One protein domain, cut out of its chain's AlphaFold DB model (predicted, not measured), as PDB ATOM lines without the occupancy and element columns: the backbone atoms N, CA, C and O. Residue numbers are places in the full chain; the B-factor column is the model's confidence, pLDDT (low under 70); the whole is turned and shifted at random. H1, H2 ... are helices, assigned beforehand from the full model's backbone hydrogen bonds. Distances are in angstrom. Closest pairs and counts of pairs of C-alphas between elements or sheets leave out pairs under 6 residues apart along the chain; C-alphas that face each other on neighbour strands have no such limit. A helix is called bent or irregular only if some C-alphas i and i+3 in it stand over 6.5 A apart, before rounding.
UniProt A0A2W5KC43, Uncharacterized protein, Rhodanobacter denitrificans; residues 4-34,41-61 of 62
ATOM      1  N   LEU A   4     -52.524  97.583 114.870       66.88
ATOM      2  CA  LEU A   4     -51.866  98.587 115.712       66.88
ATOM      3  C   LEU A   4     -50.738  99.311 114.960       66.88
ATOM      4  O   LEU A   4     -50.633 100.528 115.049       66.88
ATOM      5  N   PHE A   5     -49.965  98.586 114.143       67.56
ATOM      6  CA  PHE A   5     -48.975  99.165 113.231       67.56
ATOM      7  C   PHE A   5     -49.627 100.134 112.235       67.56
ATOM      8  O   PHE A   5     -49.174 101.261 112.065       67.56
ATOM      9  N   ALA A   6     -50.734  99.717 111.610       69.25
ATOM     10  CA  ALA A   6     -51.468 100.557 110.664       69.25
ATOM     11  C   ALA A   6     -52.037 101.822 111.333       69.25
ATOM     12  O   ALA A   6     -52.009 102.895 110.735       69.25
ATOM     13  N   PHE A   7     -52.518 101.702 112.574       69.00
ATOM     14  CA  PHE A   7     -52.988 102.834 113.369       69.00
ATOM     15  C   PHE A   7     -51.853 103.814 113.693       69.00
ATOM     16  O   PHE A   7     -51.986 105.007 113.425       69.00
ATOM     17  N   ALA A   8     -50.713 103.319 114.177       64.12
ATOM     18  CA  ALA A   8     -49.557 104.152 114.496       64.12
ATOM     19  C   ALA A   8     -48.955 104.855 113.261       64.12
ATOM     20  O   ALA A   8     -48.532 106.001 113.354       64.12
ATOM     21  N   CYS A   9     -48.979 104.225 112.081       66.94
ATOM     22  CA  CYS A   9     -48.512 104.838 110.831       66.94
ATOM     23  C   CYS A   9     -49.545 105.754 110.141       66.94
ATOM     24  O   CYS A   9     -49.229 106.341 109.109       66.94
ATOM     25  N   SER A  10     -50.771 105.881 110.667       70.00
ATOM     26  CA  SER A  10     -51.856 106.653 110.032       70.00
ATOM     27  C   SER A  10     -51.761 108.180 110.207       70.00
ATOM     28  O   SER A  10     -52.642 108.898 109.739       70.00
ATOM     29  N   GLY A  11     -50.699 108.691 110.843       59.50
ATOM     30  CA  GLY A  11     -50.466 110.133 111.013       59.50
ATOM     31  C   GLY A  11     -51.273 110.778 112.144       59.50
ATOM     32  O   GLY A  11     -51.419 111.997 112.181       59.50
ATOM     33  N   GLN A  12     -51.806 109.987 113.082       59.75
ATOM     34  CA  GLN A  12     -52.241 110.507 114.383       59.75
ATOM     35  C   GLN A  12     -51.007 110.695 115.280       59.75
ATOM     36  O   GLN A  12     -50.800 109.946 116.235       59.75
ATOM     37  N   ASP A  13     -50.169 111.672 114.920       54.22
ATOM     38  CA  ASP A  13     -48.806 111.874 115.444       54.22
ATOM     39  C   ASP A  13     -48.729 112.064 116.975       54.22
ATOM     40  O   ASP A  13     -47.682 111.818 117.570       54.22
ATOM     41  N   ASP A  14     -49.837 112.410 117.638       58.59
ATOM     42  CA  ASP A  14     -49.889 112.583 119.098       58.59
ATOM     43  C   ASP A  14     -50.278 111.315 119.882       58.59
ATOM     44  O   ASP A  14     -50.047 111.242 121.090       58.59
ATOM     45  N   VAL A  15     -50.873 110.296 119.244       57.47
ATOM     46  CA  VAL A  15     -51.443 109.145 119.982       57.47
ATOM     47  C   VAL A  15     -50.381 108.093 120.313       57.47
ATOM     48  O   VAL A  15     -50.440 107.458 121.366       57.47
ATOM     49  N   PHE A  16     -49.376 107.936 119.451       62.62
ATOM     50  CA  PHE A  16     -48.240 107.035 119.657       62.62
ATOM     51  C   PHE A  16     -46.952 107.844 119.852       62.62
ATOM     52  O   PHE A  16     -46.042 107.833 119.028       62.62
ATOM     53  N   SER A  17     -46.889 108.577 120.966       72.00
ATOM     54  CA  SER A  17     -45.689 109.311 121.388       72.00
ATOM     55  C   SER A  17     -44.428 108.424 121.407       72.00
ATOM     56  O   SER A  17     -44.505 107.195 121.495       72.00
ATOM     57  N   GLY A  18     -43.243 109.047 121.359       78.81
ATOM     58  CA  GLY A  18     -41.954 108.356 121.196       78.81
ATOM     59  C   GLY A  18     -41.699 107.187 122.160       78.81
ATOM     60  O   GLY A  18     -41.116 106.181 121.748       78.81
ATOM     61  N   TYR A  19     -42.192 107.261 123.401       84.50
ATOM     62  CA  TYR A  19     -42.119 106.150 124.358       84.50
ATOM     63  C   TYR A  19     -42.973 104.956 123.911       84.50
ATOM     64  O   TYR A  19     -42.464 103.845 123.766       84.50
ATOM     65  N   ALA A  20     -44.260 105.185 123.629       83.44
ATOM     66  CA  ALA A  20     -45.194 104.139 123.213       83.44
ATOM     67  C   ALA A  20     -44.760 103.481 121.893       83.44
ATOM     68  O   ALA A  20     -44.841 102.261 121.759       83.44
ATOM     69  N   TRP A  21     -44.230 104.267 120.949       85.06
ATOM     70  CA  TRP A  21     -43.684 103.739 119.698       85.06
ATOM     71  C   TRP A  21     -42.430 102.886 119.922       85.06
ATOM     72  O   TRP A  21     -42.301 101.815 119.330       85.06
ATOM     73  N   SER A  22     -41.537 103.316 120.822       88.38
ATOM     74  CA  SER A  22     -40.349 102.535 121.190       88.38
ATOM     75  C   SER A  22     -40.740 101.191 121.808       88.38
ATOM     76  O   SER A  22     -40.187 100.160 121.434       88.38
ATOM     77  N   VAL A  23     -41.725 101.190 122.714       88.50
ATOM     78  CA  VAL A  23     -42.257  99.964 123.327       88.50
ATOM     79  C   VAL A  23     -42.865  99.056 122.262       88.50
ATOM     80  O   VAL A  23     -42.516  97.883 122.201       88.50
ATOM     81  N   PHE A  24     -43.716  99.589 121.383       87.94
ATOM     82  CA  PHE A  24     -44.317  98.814 120.295       87.94
ATOM     83  C   PHE A  24     -43.260  98.135 119.410       87.94
ATOM     84  O   PHE A  24     -43.369  96.942 119.137       87.94
ATOM     85  N   ARG A  25     -42.212  98.867 119.008       87.44
ATOM     86  CA  ARG A  25     -41.112  98.315 118.205       87.44
ATOM     87  C   ARG A  25     -40.353  97.209 118.928       87.44
ATOM     88  O   ARG A  25     -39.996  96.236 118.281       87.44
ATOM     89  N   ALA A  26     -40.142  97.330 120.239       91.44
ATOM     90  CA  ALA A  26     -39.459  96.297 121.014       91.44
ATOM     91  C   ALA A  26     -40.223  94.961 121.017       91.44
ATOM     92  O   ALA A  26     -39.617  93.899 120.929       91.44
ATOM     93  N   PHE A  27     -41.557  95.004 121.070       89.81
ATOM     94  CA  PHE A  27     -42.373  93.796 120.930       89.81
ATOM     95  C   PHE A  27     -42.355  93.252 119.496       89.81
ATOM     96  O   PHE A  27     -42.110  92.066 119.302       89.81
ATOM     97  N   ASP A  28     -42.557  94.109 118.489       87.31
ATOM     98  CA  ASP A  28     -42.608  93.681 117.080       87.31
ATOM     99  C   ASP A  28     -41.269  93.088 116.598       87.31
ATOM    100  O   ASP A  28     -41.252  92.111 115.853       87.31
ATOM    101  N   GLU A  29     -40.139  93.644 117.048       86.00
ATOM    102  CA  GLU A  29     -38.802  93.136 116.720       86.00
ATOM    103  C   GLU A  29     -38.385  91.951 117.595       86.00
ATOM    104  O   GLU A  29     -37.768  91.021 117.083       86.00
ATOM    105  N   GLY A  30     -38.688  91.981 118.897       85.31
ATOM    106  CA  GLY A  30     -38.182  91.004 119.860       85.31
ATOM    107  C   GLY A  30     -38.934  89.672 119.896       85.31
ATOM    108  O   GLY A  30     -38.366  88.666 120.316       85.31
ATOM    109  N   GLU A  31     -40.184  89.630 119.429       80.75
ATOM    110  CA  GLU A  31     -40.955  88.381 119.310       80.75
ATOM    111  C   GLU A  31     -40.604  87.572 118.050       80.75
ATOM    112  O   GLU A  31     -41.054  86.435 117.884       80.75
ATOM    113  N   TYR A  32     -39.797  88.131 117.146       78.88
ATOM    114  CA  TYR A  32     -39.386  87.437 115.935       78.88
ATOM    115  C   TYR A  32     -38.364  86.336 116.253       78.88
ATOM    116  O   TYR A  32     -37.349  86.571 116.903       78.88
ATOM    117  N   SER A  33     -38.584  85.116 115.755       78.50
ATOM    118  CA  SER A  33     -37.557  84.070 115.818       78.50
ATOM    119  C   SER A  33     -36.419  84.416 114.860       78.50
ATOM    120  O   SER A  33     -36.572  84.344 113.639       78.50
ATOM    121  N   HIS A  34     -35.272  84.814 115.406       84.50
ATOM    122  CA  HIS A  34     -34.133  85.236 114.602       84.50
ATOM    123  C   HIS A  34     -33.364  84.038 114.041       84.50
ATOM    124  O   HIS A  34     -33.058  83.070 114.735       84.50
ATOM    125  N   THR A  41     -33.982  79.167 122.567       90.75
ATOM    126  CA  THR A  41     -33.879  80.606 122.837       90.75
ATOM    127  C   THR A  41     -35.237  81.161 123.238       90.75
ATOM    128  O   THR A  41     -36.180  81.105 122.460       90.75
ATOM    129  N   ASP A  42     -35.310  81.759 124.427       90.25
ATOM    130  CA  ASP A  42     -36.430  82.599 124.850       90.25
ATOM    131  C   ASP A  42     -36.281  83.999 124.213       90.25
ATOM    132  O   ASP A  42     -35.435  84.786 124.667       90.25
ATOM    133  N   PRO A  43     -37.060  84.334 123.164       88.31
ATOM    134  CA  PRO A  43     -36.934  85.610 122.464       88.31
ATOM    135  C   PRO A  43     -37.361  86.776 123.357       88.31
ATOM    136  O   PRO A  43     -36.781  87.860 123.287       88.31
ATOM    137  N   GLU A  44     -38.313  86.536 124.269       90.06
ATOM    138  CA  GLU A  44     -38.782  87.542 125.212       90.06
ATOM    139  C   GLU A  44     -37.642  87.949 126.145       90.06
ATOM    140  O   GLU A  44     -37.349  89.135 126.289       90.06
ATOM    141  N   ALA A  45     -36.965  86.979 126.763       90.56
ATOM    142  CA  ALA A  45     -35.851  87.272 127.659       90.56
ATOM    143  C   ALA A  45     -34.657  87.897 126.928       90.56
ATOM    144  O   ALA A  45     -34.006  88.788 127.481       90.56
ATOM    145  N   LYS A  46     -34.359  87.428 125.711       90.81
ATOM    146  CA  LYS A  46     -33.170  87.836 124.956       90.81
ATOM    147  C   LYS A  46     -33.322  89.201 124.286       90.81
ATOM    148  O   LYS A  46     -32.381  89.992 124.331       90.81
ATOM    149  N   TYR A  47     -34.476  89.480 123.685       93.69
ATOM    150  CA  TYR A  47     -34.692  90.674 122.869       93.69
ATOM    151  C   TYR A  47     -35.708  91.613 123.504       93.69
ATOM    152  O   TYR A  47     -35.327  92.703 123.936       93.69
ATOM    153  N   THR A  48     -36.967  91.187 123.633       92.50
ATOM    154  CA  THR A  48     -38.068  92.070 124.046       92.50
ATOM    155  C   THR A  48     -37.788  92.713 125.403       92.50
ATOM    156  O   THR A  48     -37.781  93.935 125.542       92.50
ATOM    157  N   ARG A  49     -37.476  91.907 126.421       92.69
ATOM    158  CA  ARG A  49     -37.232  92.379 127.788       92.69
ATOM    159  C   ARG A  49     -35.992  93.264 127.869       92.69
ATOM    160  O   ARG A  49     -36.024  94.286 128.553       92.69
ATOM    161  N   ALA A  50     -34.928  92.912 127.148       93.69
ATOM    162  CA  ALA A  50     -33.705  93.709 127.090       93.69
ATOM    163  C   ALA A  50     -33.955  95.095 126.466       93.69
ATOM    164  O   ALA A  50     -33.522  96.112 127.009       93.69
ATOM    165  N   GLN A  51     -34.709  95.152 125.366       94.25
ATOM    166  CA  GLN A  51     -35.083  96.401 124.703       94.25
ATOM    167  C   GLN A  51     -36.013  97.254 125.577       94.25
ATOM    168  O   GLN A  51     -35.791  98.458 125.712       94.25
ATOM    169  N   ILE A  52     -37.001  96.644 126.242       93.69
ATOM    170  CA  ILE A  52     -37.887  97.343 127.183       93.69
ATOM    171  C   ILE A  52     -37.095  97.939 128.349       93.69
ATOM    172  O   ILE A  52     -37.300  99.103 128.686       93.69
ATOM    173  N   MET A  53     -36.147  97.197 128.931       94.12
ATOM    174  CA  MET A  53     -35.281  97.730 129.989       94.12
ATOM    175  C   MET A  53     -34.473  98.943 129.516       94.12
ATOM    176  O   MET A  53     -34.360  99.920 130.255       94.12
ATOM    177  N   ALA A  54     -33.958  98.919 128.283       92.69
ATOM    178  CA  ALA A  54     -33.237 100.053 127.709       92.69
ATOM    179  C   ALA A  54     -34.141 101.284 127.508       92.69
ATOM    180  O   ALA A  54     -33.730 102.402 127.817       92.69
ATOM    181  N   ILE A  55     -35.380 101.089 127.041       92.50
ATOM    182  CA  ILE A  55     -36.372 102.165 126.875       92.50
ATOM    183  C   ILE A  55     -36.736 102.780 128.231       92.50
ATOM    184  O   ILE A  55     -36.722 103.999 128.381       92.50
ATOM    185  N   VAL A  56     -37.002 101.943 129.236       91.50
ATOM    186  CA  VAL A  56     -37.322 102.385 130.601       91.50
ATOM    187  C   VAL A  56     -36.150 103.159 131.208       91.50
ATOM    188  O   VAL A  56     -36.351 104.242 131.749       91.50
ATOM    189  N   ALA A  57     -34.920 102.655 131.082       91.81
ATOM    190  CA  ALA A  57     -33.734 103.345 131.590       91.81
ATOM    191  C   ALA A  57     -33.512 104.716 130.925       91.81
ATOM    192  O   ALA A  57     -33.055 105.645 131.585       91.81
ATOM    193  N   ARG A  58     -33.842 104.844 129.633       89.69
ATOM    194  CA  ARG A  58     -33.726 106.094 128.870       89.69
ATOM    195  C   ARG A  58     -34.767 107.138 129.291       89.69
ATOM    196  O   ARG A  58     -34.406 108.301 129.445       89.69
ATOM    197  N   ASP A  59     -36.023 106.725 129.468       83.06
ATOM    198  CA  ASP A  59     -37.167 107.653 129.497       83.06
ATOM    199  C   ASP A  59     -37.816 107.830 130.879       83.06
ATOM    200  O   ASP A  59     -38.514 108.818 131.093       83.06
ATOM    201  N   LEU A  60     -37.614 106.898 131.818       72.19
ATOM    202  CA  LEU A  60     -38.240 106.930 133.153       72.19
ATOM    203  C   LEU A  60     -37.267 107.272 134.293       72.19
ATOM    204  O   LEU A  60     -37.713 107.447 135.424       72.19
ATOM    205  N   VAL A  61     -35.960 107.372 134.025       60.62
ATOM    206  CA  VAL A  61     -34.922 107.699 135.031       60.62
ATOM    207  C   VAL A  61     -34.436 109.158 134.904       60.62
ATOM    208  O   VAL A  61     -33.333 109.486 135.334       60.62
TER     209      VAL A  61
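This is residues 4 to 34 and 41 to 61 of the 62 residues of an uncharacterized protein of Rhodanobacter denitrificans (UniProt A0A2W5KC43). Two helices, H3 and H2, lie side by side and run opposite ways, and the first stretch of the printed part, residues 4 to 17, makes a loose arm beside H2, with the short helix H1 at its beginning. H3 is the longest helix; residues 9 to 14 of the link from H1 to H2 stand free. The printed part has 52 residues with three named helices, in the order H1, H2, H3, and no named strand; the class is all helix. It is only just loose, close to compact, with a radius of gyration of the C-alphas of 12.1 A, and flat, with spans of 36 by 29 by 10 A.

Start at H3, residues 43 to 59, and look across to H2, residues 18 to 30. They touch, with the C-alphas of Gly 30 and Thr 48 the closest at 4.3 A. They run opposite ways at a shallow tilt of 15 degrees. H1, residues 4 to 8, is close to H2 but not clearly touching: the closest C-alphas, of Ala 8 and Trp 21, are 7.9 A apart. H1 and H3 are apart. In H1 and H2 every O i to N i+4 pair is within hydrogen-bond range; in H3, 11 of 13 are.

Find C-alpha 43 at (-36.934, 85.610, 122.464); from there H3 runs 23.1 A to C-alpha 59 at (-37.167, 107.653, 129.497). It is only just irregular: C-alphas 46 and 49 are 6.7 A apart. H2 runs 17.8 A from Gly 18 to Gly 30. H1 begins at C-alpha 4, at (-51.866, 98.587, 115.712), and runs 6.1 A to Ala 8.

The two C-alphas farthest apart, of Gln 12 and Thr 41, are 36.1 A apart. Residues 35 to 40 are not printed, and C-alphas 34 and 41 are 9.5 A apart across this cut, which lies in the link from H2 to H3. The link from H1 to H2 is short, with 9 residues. The mean pLDDT of the printed part is 81.0; look for values under 70 at residues 4 to 9, 11 to 16 and 61.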